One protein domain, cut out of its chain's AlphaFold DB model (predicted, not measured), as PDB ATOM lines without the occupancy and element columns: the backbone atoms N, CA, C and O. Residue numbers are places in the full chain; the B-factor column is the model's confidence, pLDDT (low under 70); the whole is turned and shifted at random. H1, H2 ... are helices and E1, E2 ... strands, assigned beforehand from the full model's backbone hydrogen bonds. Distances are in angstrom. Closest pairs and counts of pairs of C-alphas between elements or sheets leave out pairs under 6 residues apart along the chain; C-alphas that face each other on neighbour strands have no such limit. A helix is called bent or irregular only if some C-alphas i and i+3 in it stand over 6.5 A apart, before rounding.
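What this domain is: This is residues 144 to 245 of the 342 residues of an uncharacterized protein of Acidobacteria bacterium (UniProt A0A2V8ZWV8). The model is an elongated body of two lobes: at one end a lobe of loops, residues 144 to 174, with the short helix H1 after it, and at the other end a two-stranded ribbon, E1 and E2, with the long helix H3 packed along it and H2 touching H3 at a steep tilt. A long loop, residues 205 to 224, joins H2 to E2. The printed part has 102 residues, with three named helices and two named strands in the order H1, E1, H2, E2, H3; the sheet, E1 - E2, is antiparallel. The class is mixed, helices and strands, with under half of the residues, 42, in named elements. The whole is compact, with a radius of gyration of the C-alphas of 13.7 A, and its C-alphas span 46 by 27 by 21 A.

How they stand to each other: In the first stretch, residues 147 to 148 pair with residues 155 to 156, antiparallel. H1, residues 175 to 179, is apart from H2, residues 192 to 204, from E2, residues 225 to 228, and from H3, residues 229 to 243. E1, residues 183 to 187, is the antiparallel neighbour of E2, with 143 degrees between their directions; N 184 and O 227 are 2.8 A apart and N 225 and O 187 are 2.8 A apart, both within hydrogen-bond range. The closest C-alphas of E1 and H3 are those of Lys 184 and Asp 229, 5.8 A apart. H2 touches H3 with residues 197 to 202 alone, at a steep tilt of 56 degrees, opposite ways; their closest C-alphas are those of Leu 198 and Val 242, 6.2 A apart. In H2 every O i to N i+4 pair is within hydrogen-bond range; in H3 9 of 11 are, and in H1 0 of 1, with 1 of 2 O i to N i+3 pairs.

Where its parts are: H1, residues 175 to 179, begins at C-alpha 175, (26.998, 2.741, 60.780). E1, residues 183 to 187, is 12.1 A long from first to last C-alpha, and H2, residues 192 to 204, is 18.4 A. E2, residues 225 to 228, is 10.5 A long and begins at C-alpha 225, (16.308, -5.061, 41.166). H3, residues 229 to 243, is 20.8 A long and ends at C-alpha 243, (5.009, -2.775, 32.480); it is irregular, with C-alphas 230 and 233 7.6 A apart.

The domain as a whole: The two C-alphas farthest apart in the domain, those of Asp 144 and Tyr 245, are 46.2 A apart. The printed part has no cut. The link from H2 to E2, 20 residues, is long; the links H1 to E1, E1 to H2 and E2 to H3 are tight. The mean pLDDT of the printed part is 79.2, and it is under 70 in residues 158 to 159, 174 to 179 and 213 to 222.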
ATOM      1  N   ASP A 144      40.086  -3.347  57.265       73.69
ATOM      2  CA  ASP A 144      40.767  -2.851  56.061       73.69
ATOM      3  C   ASP A 144      39.812  -2.234  55.017       73.69
ATOM      4  O   ASP A 144      40.236  -1.829  53.931       73.69
ATOM      5  N   VAL A 145      38.508  -2.172  55.307       79.25
ATOM      6  CA  VAL A 145      37.492  -1.656  54.377       79.25
ATOM      7  C   VAL A 145      37.505  -0.131  54.369       79.25
ATOM      8  O   VAL A 145      37.271   0.524  55.381       79.25
ATOM      9  N   THR A 146      37.726   0.456  53.197       78.88
ATOM     10  CA  THR A 146      37.735   1.910  52.988       78.88
ATOM     11  C   THR A 146      36.403   2.429  52.455       78.88
ATOM     12  O   THR A 146      36.080   3.602  52.649       78.88
ATOM     13  N   GLY A 147      35.605   1.566  51.818       82.69
ATOM     14  CA  GLY A 147      34.313   1.942  51.258       82.69
ATOM     15  C   GLY A 147      33.344   0.773  51.114       82.69
ATOM     16  O   GLY A 147      33.733  -0.334  50.757       82.69
ATOM     17  N   VAL A 148      32.061   1.036  51.346       84.00
ATOM     18  CA  VAL A 148      30.952   0.090  51.175       84.00
ATOM     19  C   VAL A 148      29.968   0.666  50.166       84.00
ATOM     20  O   VAL A 148      29.609   1.846  50.233       84.00
ATOM     21  N   CYS A 149      29.535  -0.146  49.204       82.94
ATOM     22  CA  CYS A 149      28.490   0.268  48.276       82.94
ATOM     23  C   CYS A 149      27.116   0.194  48.962       82.94
ATOM     24  O   CYS A 149      26.746  -0.880  49.425       82.94
ATOM     25  N   PRO A 150      26.312   1.271  48.966       80.81
ATOM     26  CA  PRO A 150      24.992   1.253  49.597       80.81
ATOM     27  C   PRO A 150      23.919   0.491  48.801       80.81
ATOM     28  O   PRO A 150      22.821   0.318  49.310       80.81
ATOM     29  N   LEU A 151      24.210   0.068  47.561       80.38
ATOM     30  CA  LEU A 151      23.282  -0.703  46.722       80.38
ATOM     31  C   LEU A 151      23.551  -2.206  46.749       80.38
ATOM     32  O   LEU A 151      22.630  -2.990  46.930       80.38
ATOM     33  N   CYS A 152      24.802  -2.622  46.532       77.00
ATOM     34  CA  CYS A 152      25.151  -4.045  46.497       77.00
ATOM     35  C   CYS A 152      25.833  -4.546  47.772       77.00
ATOM     36  O   CYS A 152      26.206  -5.713  47.821       77.00
ATOM     37  N   PHE A 153      26.054  -3.673  48.763       78.12
ATOM     38  CA  PHE A 153      26.755  -3.970  50.021       78.12
ATOM     39  C   PHE A 153      28.185  -4.510  49.859       78.12
ATOM     40  O   PHE A 153      28.816  -4.914  50.832       78.12
ATOM     41  N   ALA A 154      28.742  -4.467  48.644       79.94
ATOM     42  CA  ALA A 154      30.118  -4.867  48.401       79.94
ATOM     43  C   ALA A 154      31.080  -3.957  49.177       79.94
ATOM     44  O   ALA A 154      30.970  -2.725  49.129       79.94
ATOM     45  N   GLN A 155      32.019  -4.588  49.877       84.62
ATOM     46  CA  GLN A 155      33.083  -3.932  50.623       84.62
ATOM     47  C   GLN A 155      34.320  -3.794  49.732       84.62
ATOM     48  O   GLN A 155      34.678  -4.710  48.989       84.62
ATOM     49  N   PHE A 156      34.984  -2.646  49.807       81.38
ATOM     50  CA  PHE A 156      36.169  -2.327  49.023       81.38
ATOM     51  C   PHE A 156      37.293  -1.871  49.951       81.38
ATOM     52  O   PHE A 156      37.078  -1.072  50.859       81.38
ATOM     53  N   THR A 157      38.496  -2.375  49.692       78.94
ATOM     54  CA  THR A 157      39.733  -2.037  50.418       78.94
ATOM     55  C   THR A 157      40.615  -1.039  49.649       78.94
ATOM     56  O   THR A 157      41.628  -0.565  50.154       78.94
ATOM     57  N   ALA A 158      40.242  -0.698  48.410       69.38
ATOM     58  CA  ALA A 158      40.967   0.226  47.536       69.38
ATOM     59  C   ALA A 158      40.326   1.626  47.511       69.38
ATOM     60  O   ALA A 158      39.163   1.795  47.869       69.38
ATOM     61  N   ALA A 159      41.069   2.639  47.050       69.75
ATOM     62  CA  ALA A 159      40.627   4.038  46.949       69.75
ATOM     63  C   ALA A 159      39.625   4.294  45.798       69.75
ATOM     64  O   ALA A 159      39.754   5.259  45.044       69.75
ATOM     65  N   TYR A 160      38.639   3.414  45.621       75.38
ATOM     66  CA  TYR A 160      37.532   3.667  44.708       75.38
ATOM     67  C   TYR A 160      36.620   4.738  45.308       75.38
ATOM     68  O   TYR A 160      36.222   4.658  46.466       75.38
ATOM     69  N   SER A 161      36.262   5.743  44.513       81.50
ATOM     70  CA  SER A 161      35.236   6.722  44.888       81.50
ATOM     71  C   SER A 161      33.823   6.243  44.542       81.50
ATOM     72  O   SER A 161      32.853   6.721  45.127       81.50
ATOM     73  N   VAL A 162      33.699   5.280  43.622       85.00
ATOM     74  CA  VAL A 162      32.434   4.724  43.122       85.00
ATOM     75  C   VAL A 162      32.493   3.204  43.037       85.00
ATOM     76  O   VAL A 162      33.546   2.615  42.799       85.00
ATOM     77  N   CYS A 163      31.342   2.561  43.210       82.50
ATOM     78  CA  CYS A 163      31.205   1.124  43.066       82.50
ATOM     79  C   CYS A 163      31.415   0.709  41.598       82.50
ATOM     80  O   CYS A 163      30.648   1.142  40.737       82.50
ATOM     81  N   PRO A 164      32.358  -0.200  41.297       76.75
ATOM     82  CA  PRO A 164      32.579  -0.721  39.952       76.75
ATOM     83  C   PRO A 164      31.496  -1.707  39.492       76.75
ATOM     84  O   PRO A 164      31.651  -2.310  38.437       76.75
ATOM     85  N   ASN A 165      30.425  -1.908  40.263       75.75
ATOM     86  CA  ASN A 165      29.278  -2.721  39.858       75.75
ATOM     87  C   ASN A 165      28.014  -1.875  39.640       75.75
ATOM     88  O   ASN A 165      27.282  -2.081  38.679       75.75
ATOM     89  N   CYS A 166      27.773  -0.896  40.515       78.00
ATOM     90  CA  CYS A 166      26.536  -0.107  40.501       78.00
ATOM     91  C   CYS A 166      26.745   1.356  40.074       78.00
ATOM     92  O   CYS A 166      25.777   2.092  39.931       78.00
ATOM     93  N   GLY A 167      27.995   1.823  39.964       76.94
ATOM     94  CA  GLY A 167      28.332   3.223  39.667       76.94
ATOM     95  C   GLY A 167      28.073   4.215  40.812       76.94
ATOM     96  O   GLY A 167      28.413   5.389  40.693       76.94
ATOM     97  N   VAL A 168      27.501   3.765  41.934       84.75
ATOM     98  CA  VAL A 168      27.143   4.621  43.079       84.75
ATOM     99  C   VAL A 168      28.362   4.959  43.940       84.75
ATOM    100  O   VAL A 168      29.191   4.070  44.162       84.75
ATOM    101  N   PRO A 169      28.471   6.194  44.475       83.69
ATOM    102  CA  PRO A 169      29.529   6.568  45.406       83.69
ATOM    103  C   PRO A 169      29.660   5.604  46.590       83.69
ATOM    104  O   PRO A 169      28.663   5.245  47.226       83.69
ATOM    105  N   LEU A 170      30.895   5.193  46.888       84.44
ATOM    106  CA  LEU A 170      31.174   4.363  48.059       84.44
ATOM    107  C   LEU A 170      31.047   5.197  49.333       84.44
ATOM    108  O   LEU A 170      31.423   6.369  49.368       84.44
ATOM    109  N   ARG A 171      30.521   4.582  50.391       82.12
ATOM    110  CA  ARG A 171      30.387   5.217  51.703       82.12
ATOM    111  C   ARG A 171      31.439   4.697  52.664       82.12
ATOM    112  O   ARG A 171      31.770   3.516  52.590       82.12
ATOM    113  N   PRO A 172      31.931   5.527  53.596       77.44
ATOM    114  CA  PRO A 172      32.777   5.020  54.663       77.44
ATOM    115  C   PRO A 172      32.004   3.958  55.466       77.44
ATOM    116  O   PRO A 172      30.786   4.095  55.622       77.44
ATOM    117  N   PRO A 173      32.678   2.943  56.027       70.00
ATOM    118  CA  PRO A 173      32.050   1.830  56.757       70.00
ATOM    119  C   PRO A 173      31.396   2.220  58.103       70.00
ATOM    120  O   PRO A 173      31.170   1.389  58.977       70.00
ATOM    121  N   GLN A 174      31.086   3.498  58.315       68.00
ATOM    122  CA  GLN A 174      30.458   3.988  59.537       68.00
ATOM    123  C   GLN A 174      28.950   3.699  59.524       68.00
ATOM    124  O   GLN A 174      28.252   4.091  58.587       68.00
ATOM    125  N   ARG A 175      28.425   3.109  60.612       60.56
ATOM    126  CA  ARG A 175      26.998   2.741  60.780       60.56
ATOM    127  C   ARG A 175      26.020   3.864  60.387       60.56
ATOM    128  O   ARG A 175      25.031   3.611  59.709       60.56
ATOM    129  N   ALA A 176      26.305   5.117  60.754       60.78
ATOM    130  CA  ALA A 176      25.450   6.264  60.419       60.78
ATOM    131  C   ALA A 176      25.431   6.603  58.915       60.78
ATOM    132  O   ALA A 176      24.418   7.062  58.396       60.78
ATOM    133  N   SER A 177      26.529   6.345  58.198       59.44
ATOM    134  CA  SER A 177      26.630   6.606  56.757       59.44
ATOM    135  C   SER A 177      25.879   5.560  55.926       59.44
ATOM    136  O   SER A 177      25.378   5.874  54.848       59.44
ATOM    137  N   LEU A 178      25.751   4.329  56.427       59.75
ATOM    138  CA  LEU A 178      25.015   3.252  55.757       59.75
ATOM    139  C   LEU A 178      23.490   3.438  55.835       59.75
ATOM    140  O   LEU A 178      22.794   3.074  54.894       59.75
ATOM    141  N   LYS A 179      22.978   4.090  56.890       67.06
ATOM    142  CA  LYS A 179      21.536   4.369  57.057       67.06
ATOM    143  C   LYS A 179      20.994   5.497  56.171       67.06
ATOM    144  O   LYS A 179      19.792   5.569  55.936       67.06
ATOM    145  N   ASN A 180      21.847   6.397  55.690       71.56
ATOM    146  CA  ASN A 180      21.408   7.521  54.860       71.56
ATOM    147  C   ASN A 180      21.059   7.020  53.457       71.56
ATOM    148  O   ASN A 180      21.958   6.547  52.797       71.56
ATOM    149  N   ASN A 181      19.834   7.146  52.944       79.31
ATOM    150  CA  ASN A 181      19.489   6.690  51.582       79.31
ATOM    151  C   ASN A 181      19.782   5.179  51.344       79.31
ATOM    152  O   ASN A 181      20.757   4.849  50.655       79.31
ATOM    153  N   PRO A 182      19.021   4.272  51.989       84.06
ATOM    154  CA  PRO A 182      19.203   2.821  51.887       84.06
ATOM    155  C   PRO A 182      18.771   2.271  50.518       84.06
ATOM    156  O   PRO A 182      18.084   2.949  49.756       84.06
ATOM    157  N   ALA A 183      19.161   1.032  50.214       86.44
ATOM    158  CA  ALA A 183      18.611   0.297  49.078       86.44
ATOM    159  C   ALA A 183      17.162  -0.131  49.361       86.44
ATOM    160  O   ALA A 183      16.844  -0.566  50.468       86.44
ATOM    161  N   LYS A 184      16.301  -0.028  48.351       89.50
ATOM    162  CA  LYS A 184      14.910  -0.485  48.345       89.50
ATOM    163  C   LYS A 184      14.673  -1.436  47.181       89.50
ATOM    164  O   LYS A 184      15.172  -1.201  46.076       89.50
ATOM    165  N   LEU A 185      13.900  -2.488  47.433       90.12
ATOM    166  CA  LEU A 185      13.478  -3.442  46.415       90.12
ATOM    167  C   LEU A 185      12.477  -2.788  45.465       90.12
ATOM    168  O   LEU A 185      11.403  -2.382  45.887       90.12
ATOM    169  N   LEU A 186      12.840  -2.690  44.187       91.88
ATOM    170  CA  LEU A 186      11.957  -2.207  43.127       91.88
ATOM    171  C   LEU A 186      11.170  -3.358  42.489       91.88
ATOM    172  O   LEU A 186      10.016  -3.192  42.115       91.88
ATOM    173  N   CYS A 187      11.814  -4.511  42.295       88.50
ATOM    174  CA  CYS A 187      11.210  -5.648  41.609       88.50
ATOM    175  C   CYS A 187      11.951  -6.950  41.938       88.50
ATOM    176  O   CYS A 187      13.166  -6.999  41.782       88.50
ATOM    177  N   ASP A 188      11.216  -8.009  42.287       84.06
ATOM    178  CA  ASP A 188      11.727  -9.388  42.436       84.06
ATOM    179  C   ASP A 188      11.013 -10.381  41.497       84.06
ATOM    180  O   ASP A 188      10.860 -11.575  41.746       84.06
ATOM    181  N   LEU A 189      10.506  -9.882  40.370       81.50
ATOM    182  CA  LEU A 189       9.904 -10.751  39.374       81.50
ATOM    183  C   LEU A 189      10.993 -11.564  38.660       81.50
ATOM    184  O   LEU A 189      11.760 -11.012  37.872       81.50
ATOM    185  N   ALA A 190      10.993 -12.885  38.845       76.44
ATOM    186  CA  ALA A 190      11.877 -13.827  38.154       76.44
ATOM    187  C   ALA A 190      11.527 -14.005  36.656       76.44
ATOM    188  O   ALA A 190      11.211 -15.096  36.188       76.44
ATOM    189  N   HIS A 191      11.581 -12.918  35.883       77.12
ATOM    190  CA  HIS A 191      11.309 -12.908  34.448       77.12
ATOM    191  C   HIS A 191      12.487 -12.270  33.685       77.12
ATOM    192  O   HIS A 191      12.532 -11.047  33.531       77.12
ATOM    193  N   PRO A 192      13.430 -13.063  33.133       76.50
ATOM    194  CA  PRO A 192      14.704 -12.557  32.608       76.50
ATOM    195  C   PRO A 192      14.585 -11.438  31.565       76.50
ATOM    196  O   PRO A 192      15.304 -10.443  31.641       76.50
ATOM    197  N   GLN A 193      13.664 -11.570  30.604       75.31
ATOM    198  CA  GLN A 193      13.502 -10.577  29.537       75.31
ATOM    199  C   GLN A 193      12.874  -9.265  30.045       75.31
ATOM    200  O   GLN A 193      13.378  -8.194  29.717       75.31
ATOM    201  N   PHE A 194      11.849  -9.337  30.899       83.25
ATOM    202  CA  PHE A 194      11.301  -8.180  31.610       83.25
ATOM    203  C   PHE A 194      12.365  -7.468  32.443       83.25
ATOM    204  O   PHE A 194      12.523  -6.255  32.329       83.25
ATOM    205  N   LEU A 195      13.158  -8.212  33.219       83.44
ATOM    206  CA  LEU A 195      14.250  -7.637  34.004       83.44
ATOM    207  C   LEU A 195      15.298  -6.958  33.114       83.44
ATOM    208  O   LEU A 195      15.823  -5.910  33.482       83.44
ATOM    209  N   ALA A 196      15.606  -7.517  31.942       80.81
ATOM    210  CA  ALA A 196      16.511  -6.885  30.985       80.81
ATOM    211  C   ALA A 196      15.956  -5.545  30.467       80.81
ATOM    212  O   ALA A 196      16.693  -4.557  30.403       80.81
ATOM    213  N   ASP A 197      14.661  -5.490  30.150       82.38
ATOM    214  CA  ASP A 197      13.997  -4.267  29.698       82.38
ATOM    215  C   ASP A 197      13.898  -3.220  30.814       82.38
ATOM    216  O   ASP A 197      14.232  -2.054  30.586       82.38
ATOM    217  N   LEU A 198      13.567  -3.638  32.039       88.12
ATOM    218  CA  LEU A 198      13.560  -2.782  33.226       88.12
ATOM    219  C   LEU A 198      14.942  -2.182  33.499       88.12
ATOM    220  O   LEU A 198      15.078  -0.966  33.623       88.12
ATOM    221  N   ARG A 199      15.992  -3.009  33.531       87.94
ATOM    222  CA  ARG A 199      17.378  -2.560  33.760       87.94
ATOM    223  C   ARG A 199      17.843  -1.584  32.681       87.94
ATOM    224  O   ARG A 199      18.467  -0.567  32.983       87.94
ATOM    225  N   MET A 200      17.495  -1.840  31.422       84.19
ATOM    226  CA  MET A 200      17.779  -0.925  30.315       84.19
ATOM    227  C   MET A 200      17.032   0.408  30.455       84.19
ATOM    228  O   MET A 200      17.610   1.462  30.175       84.19
ATOM    229  N   ALA A 201      15.771   0.385  30.888       87.62
ATOM    230  CA  ALA A 201      14.986   1.592  31.125       87.62
ATOM    231  C   ALA A 201      15.557   2.423  32.288       87.62
ATOM    232  O   ALA A 201      15.756   3.628  32.132       87.62
ATOM    233  N   LEU A 202      15.924   1.781  33.403       89.81
ATOM    234  CA  LEU A 202      16.580   2.429  34.546       89.81
ATOM    235  C   LEU A 202      17.913   3.070  34.145       89.81
ATOM    236  O   LEU A 202      18.160   4.235  34.459       89.81
ATOM    237  N   HIS A 203      18.734   2.352  33.372       86.94
ATOM    238  CA  HIS A 203      19.994   2.877  32.851       86.94
ATOM    239  C   HIS A 203      19.776   4.129  31.983       86.94
ATOM    240  O   HIS A 203      20.472   5.129  32.143       86.94
ATOM    241  N   ARG A 204      18.784   4.119  31.081       85.12
ATOM    242  CA  ARG A 204      18.438   5.292  30.250       85.12
ATOM    243  C   ARG A 204      17.896   6.463  31.065       85.12
ATOM    244  O   ARG A 204      18.150   7.610  30.710       85.12
ATOM    245  N   ALA A 205      17.184   6.177  32.149       88.38
ATOM    246  CA  ALA A 205      16.702   7.179  33.093       88.38
ATOM    247  C   ALA A 205      17.809   7.722  34.022       88.38
ATOM    248  O   ALA A 205      17.544   8.622  34.825       88.38
ATOM    249  N   GLY A 206      19.034   7.186  33.931       87.81
ATOM    250  CA  GLY A 206      20.155   7.556  34.795       87.81
ATOM    251  C   GLY A 206      19.910   7.202  36.261       87.81
ATOM    252  O   GLY A 206      20.364   7.927  37.144       87.81
ATOM    253  N   ILE A 207      19.136   6.147  36.522       90.31
ATOM    254  CA  ILE A 207      18.831   5.670  37.872       90.31
ATOM    255  C   ILE A 207      19.825   4.557  38.217       90.31
ATOM    256  O   ILE A 207      19.856   3.555  37.501       90.31
ATOM    257  N   PRO A 208      20.635   4.696  39.281       88.62
ATOM    258  CA  PRO A 208      21.512   3.623  39.727       88.62
ATOM    259  C   PRO A 208      20.718   2.449  40.309       88.62
ATOM    260  O   PRO A 208      19.793   2.642  41.097       88.62
ATOM    261  N   PHE A 209      21.121   1.231  39.962       88.94
ATOM    262  CA  PHE A 209      20.550  -0.013  40.478       88.94
ATOM    263  C   PHE A 209      21.659  -1.050  40.723       88.94
ATOM    264  O   PHE A 209      22.809  -0.860  40.307       88.94
ATOM    265  N   ASN A 210      21.352  -2.132  41.438       83.88
ATOM    266  CA  ASN A 210      22.291  -3.245  41.604       83.88
ATOM    267  C   ASN A 210      22.690  -3.849  40.247       83.88
ATOM    268  O   ASN A 210      21.857  -4.063  39.375       83.88
ATOM    269  N   ASN A 211      23.973  -4.168  40.069       73.12
ATOM    270  CA  ASN A 211      24.493  -4.774  38.833       73.12
ATOM    271  C   ASN A 211      24.303  -3.897  37.572       73.12
ATOM    272  O   ASN A 211      24.190  -4.412  36.459       73.12
ATOM    273  N   ALA A 212      24.277  -2.567  37.731       73.00
ATOM    274  CA  ALA A 212      24.094  -1.622  36.627       73.00
ATOM    275  C   ALA A 212      25.232  -1.607  35.589       73.00
ATOM    276  O   ALA A 212      25.016  -1.146  34.467       73.00
ATOM    277  N   ASN A 213      26.418  -2.139  35.908       66.06
ATOM    278  CA  ASN A 213      27.529  -2.273  34.961       66.06
ATOM    279  C   ASN A 213      27.330  -3.445  33.984       66.06
ATOM    280  O   ASN A 213      28.070  -4.430  33.955       66.06
ATOM    281  N   PHE A 214      26.329  -3.305  33.123       51.22
ATOM    282  CA  PHE A 214      26.171  -4.106  31.914       51.22
ATOM    283  C   PHE A 214      27.188  -3.624  30.851       51.22
ATOM    284  O   PHE A 214      27.281  -2.410  30.650       51.22
ATOM    285  N   PRO A 215      27.971  -4.494  30.166       47.44
ATOM    286  CA  PRO A 215      27.822  -5.947  30.011       47.44
ATOM    287  C   PRO A 215      28.922  -6.797  30.696       47.44
ATOM    288  O   PRO A 215      29.128  -7.942  30.305       47.44
ATOM    289  N   GLY A 216      29.668  -6.259  31.671       47.41
ATOM    290  CA  GLY A 216      30.848  -6.929  32.256       47.41
ATOM    291  C   GLY A 216      30.796  -7.204  33.764       47.41
ATOM    292  O   GLY A 216      31.781  -7.691  34.315       47.41
ATOM    293  N   GLY A 217      29.700  -6.856  34.442       43.00
ATOM    294  CA  GLY A 217      29.556  -7.010  35.891       43.00
ATOM    295  C   GLY A 217      29.283  -8.454  36.339       43.00
ATOM    296  O   GLY A 217      28.676  -9.230  35.593       43.00
ATOM    297  N   PRO A 218      29.717  -8.834  37.553       40.00
ATOM    298  CA  PRO A 218      29.430 -10.139  38.116       40.00
ATOM    299  C   PRO A 218      27.951 -10.208  38.513       40.00
ATOM    300  O   PRO A 218      27.431  -9.328  39.191       40.00
ATOM    301  N   ASP A 219      27.320 -11.312  38.130       50.03
ATOM    302  CA  ASP A 219      26.061 -11.826  38.671       50.03
ATOM    303  C   ASP A 219      24.745 -11.394  37.993       50.03
ATOM    304  O   ASP A 219      23.864 -10.750  38.562       50.03
ATOM    305  N   THR A 220      24.541 -11.909  36.777       49.94
ATOM    306  CA  THR A 220      23.217 -12.056  36.143       49.94
ATOM    307  C   THR A 220      22.277 -13.013  36.891       49.94
ATOM    308  O   THR A 220      21.139 -13.188  36.460       49.94
ATOM    309  N   ARG A 221      22.726 -13.642  37.988       51.81
ATOM    310  CA  ARG A 221      21.939 -14.612  38.768       51.81
ATOM    311  C   ARG A 221      20.967 -13.962  39.746       51.81
ATOM    312  O   ARG A 221      20.023 -14.623  40.164       51.81
ATOM    313  N   ARG A 222      21.176 -12.693  40.104       63.94
ATOM    314  CA  ARG A 222      20.244 -11.947  40.954       63.94
ATOM    315  C   ARG A 222      19.021 -11.499  40.151       63.94
ATOM    316  O   ARG A 222      19.149 -10.733  39.187       63.94
ATOM    317  N   SER A 223      17.852 -12.027  40.513       71.69
ATOM    318  CA  SER A 223      16.546 -11.666  39.941       71.69
ATOM    319  C   SER A 223      16.035 -10.329  40.464       71.69
ATOM    320  O   SER A 223      15.302  -9.640  39.757       71.69
ATOM    321  N   ASP A 224      16.478  -9.932  41.653       84.19
ATOM    322  CA  ASP A 224      16.082  -8.701  42.308       84.19
ATOM    323  C   ASP A 224      16.697  -7.463  41.636       84.19
ATOM    324  O   ASP A 224      17.855  -7.434  41.192       84.19
ATOM    325  N   VAL A 225      15.895  -6.406  41.558       88.44
ATOM    326  CA  VAL A 225      16.308  -5.061  41.166       88.44
ATOM    327  C   VAL A 225      16.096  -4.156  42.363       88.44
ATOM    328  O   VAL A 225      14.964  -3.943  42.796       88.44
ATOM    329  N   VAL A 226      17.191  -3.610  42.886       90.44
ATOM    330  CA  VAL A 226      17.178  -2.664  44.004       90.44
ATOM    331  C   VAL A 226      17.719  -1.311  43.561       90.44
ATOM    332  O   VAL A 226      18.669  -1.228  42.778       90.44
ATOM    333  N   VAL A 227      17.117  -0.246  44.078       92.12
ATOM    334  CA  VAL A 227      17.491   1.153  43.824       92.12
ATOM    335  C   VAL A 227      17.673   1.887  45.145       92.12
ATOM    336  O   VAL A 227      17.307   1.383  46.200       92.12
ATOM    337  N   LEU A 228      18.261   3.078  45.113       90.44
ATOM    338  CA  LEU A 228      18.365   3.912  46.307       90.44
ATOM    339  C   LEU A 228      16.993   4.497  46.663       90.44
ATOM    340  O   LEU A 228      16.222   4.841  45.768       90.44
ATOM    341  N   ASP A 229      16.715   4.675  47.952       89.94
ATOM    342  CA  ASP A 229      15.497   5.315  48.463       89.94
ATOM    343  C   ASP A 229      15.212   6.671  47.789       89.94
ATOM    344  O   ASP A 229      14.090   6.940  47.369       89.94
ATOM    345  N   SER A 230      16.252   7.478  47.559       90.44
ATOM    346  CA  SER A 230      16.164   8.766  46.856       90.44
ATOM    347  C   SER A 230      15.684   8.665  45.408       90.44
ATOM    348  O   SER A 230      15.174   9.638  44.860       90.44
ATOM    349  N   ASP A 231      15.897   7.515  44.771       92.69
ATOM    350  CA  ASP A 231      15.506   7.253  43.390       92.69
ATOM    351  C   ASP A 231      14.259   6.373  43.290       92.69
ATOM    352  O   ASP A 231      13.760   6.171  42.184       92.69
ATOM    353  N   PHE A 232      13.726   5.887  44.416       93.12
ATOM    354  CA  PHE A 232      12.661   4.893  44.442       93.12
ATOM    355  C   PHE A 232      11.412   5.366  43.693       93.12
ATOM    356  O   PHE A 232      10.995   4.715  42.745       93.12
ATOM    357  N   GLU A 233      10.881   6.555  43.994       92.56
ATOM    358  CA  GLU A 233       9.702   7.085  43.286       92.56
ATOM    359  C   GLU A 233       9.927   7.260  41.775       92.56
ATOM    360  O   GLU A 233       9.026   7.038  40.961       92.56
ATOM    361  N   ARG A 234      11.137   7.670  41.372       93.12
ATOM    362  CA  ARG A 234      11.496   7.807  39.953       93.12
ATOM    363  C   ARG A 234      11.578   6.436  39.288       93.12
ATOM    364  O   ARG A 234      11.094   6.277  38.170       93.12
ATOM    365  N   ALA A 235      12.164   5.462  39.975       93.88
ATOM    366  CA  ALA A 235      12.292   4.092  39.514       93.88
ATOM    367  C   ALA A 235      10.924   3.409  39.396       93.88
ATOM    368  O   ALA A 235      10.687   2.734  38.401       93.88
ATOM    369  N   THR A 236       9.994   3.667  40.318       93.69
ATOM    370  CA  THR A 236       8.599   3.196  40.259       93.69
ATOM    371  C   THR A 236       7.888   3.684  39.002       93.69
ATOM    372  O   THR A 236       7.187   2.922  38.342       93.69
ATOM    373  N   LYS A 237       8.105   4.945  38.607       91.69
ATOM    374  CA  LYS A 237       7.550   5.479  37.352       91.69
ATOM    375  C   LYS A 237       8.140   4.777  36.129       91.69
ATOM    376  O   LYS A 237       7.405   4.475  35.194       91.69
ATOM    377  N   VAL A 238       9.443   4.491  36.141       91.31
ATOM    378  CA  VAL A 238      10.102   3.712  35.078       91.31
ATOM    379  C   VAL A 238       9.564   2.279  35.037       91.31
ATOM    380  O   VAL A 238       9.274   1.773  33.959       91.31
ATOM    381  N   LEU A 239       9.371   1.645  36.194       92.50
ATOM    382  CA  LEU A 239       8.773   0.318  36.310       92.50
ATOM    383  C   LEU A 239       7.372   0.289  35.692       92.50
ATOM    384  O   LEU A 239       7.113  -0.530  34.812       92.50
ATOM    385  N   ALA A 240       6.501   1.222  36.089       90.56
ATOM    386  CA  ALA A 240       5.154   1.340  35.540       90.56
ATOM    387  C   ALA A 240       5.171   1.503  34.012       90.56
ATOM    388  O   ALA A 240       4.399   0.851  33.320       90.56
ATOM    389  N   GLN A 241       6.089   2.314  33.475       86.50
ATOM    390  CA  GLN A 241       6.249   2.501  32.028       86.50
ATOM    391  C   GLN A 241       6.661   1.222  31.315       86.50
ATOM    392  O   GLN A 241       6.107   0.912  30.266       86.50
ATOM    393  N   VAL A 242       7.633   0.487  31.859       87.12
ATOM    394  CA  VAL A 242       8.068  -0.779  31.263       87.12
ATOM    395  C   VAL A 242       6.899  -1.752  31.259       87.12
ATOM    396  O   VAL A 242       6.602  -2.305  30.207       87.12
ATOM    397  N   LEU A 243       6.168  -1.884  32.370       88.50
ATOM    398  CA  LEU A 243       5.009  -2.775  32.480       88.50
ATOM    399  C   LEU A 243       3.905  -2.489  31.453       88.50
ATOM    400  O   LEU A 243       3.190  -3.407  31.071       88.50
ATOM    401  N   GLN A 244       3.796  -1.262  30.935       85.69
ATOM    402  CA  GLN A 244       2.853  -0.948  29.855       85.69
ATOM    403  C   GLN A 244       3.141  -1.686  28.535       85.69
ATOM    404  O   GLN A 244       2.300  -1.688  27.643       85.69
ATOM    405  N   TYR A 245       4.300  -2.328  28.397       83.12
ATOM    406  CA  TYR A 245       4.677  -3.127  27.225       83.12
ATOM    407  C   TYR A 245       4.675  -4.633  27.500       83.12
ATOM    408  O   TYR A 245       5.114  -5.404  26.647       83.12
TER     409      TYR A 245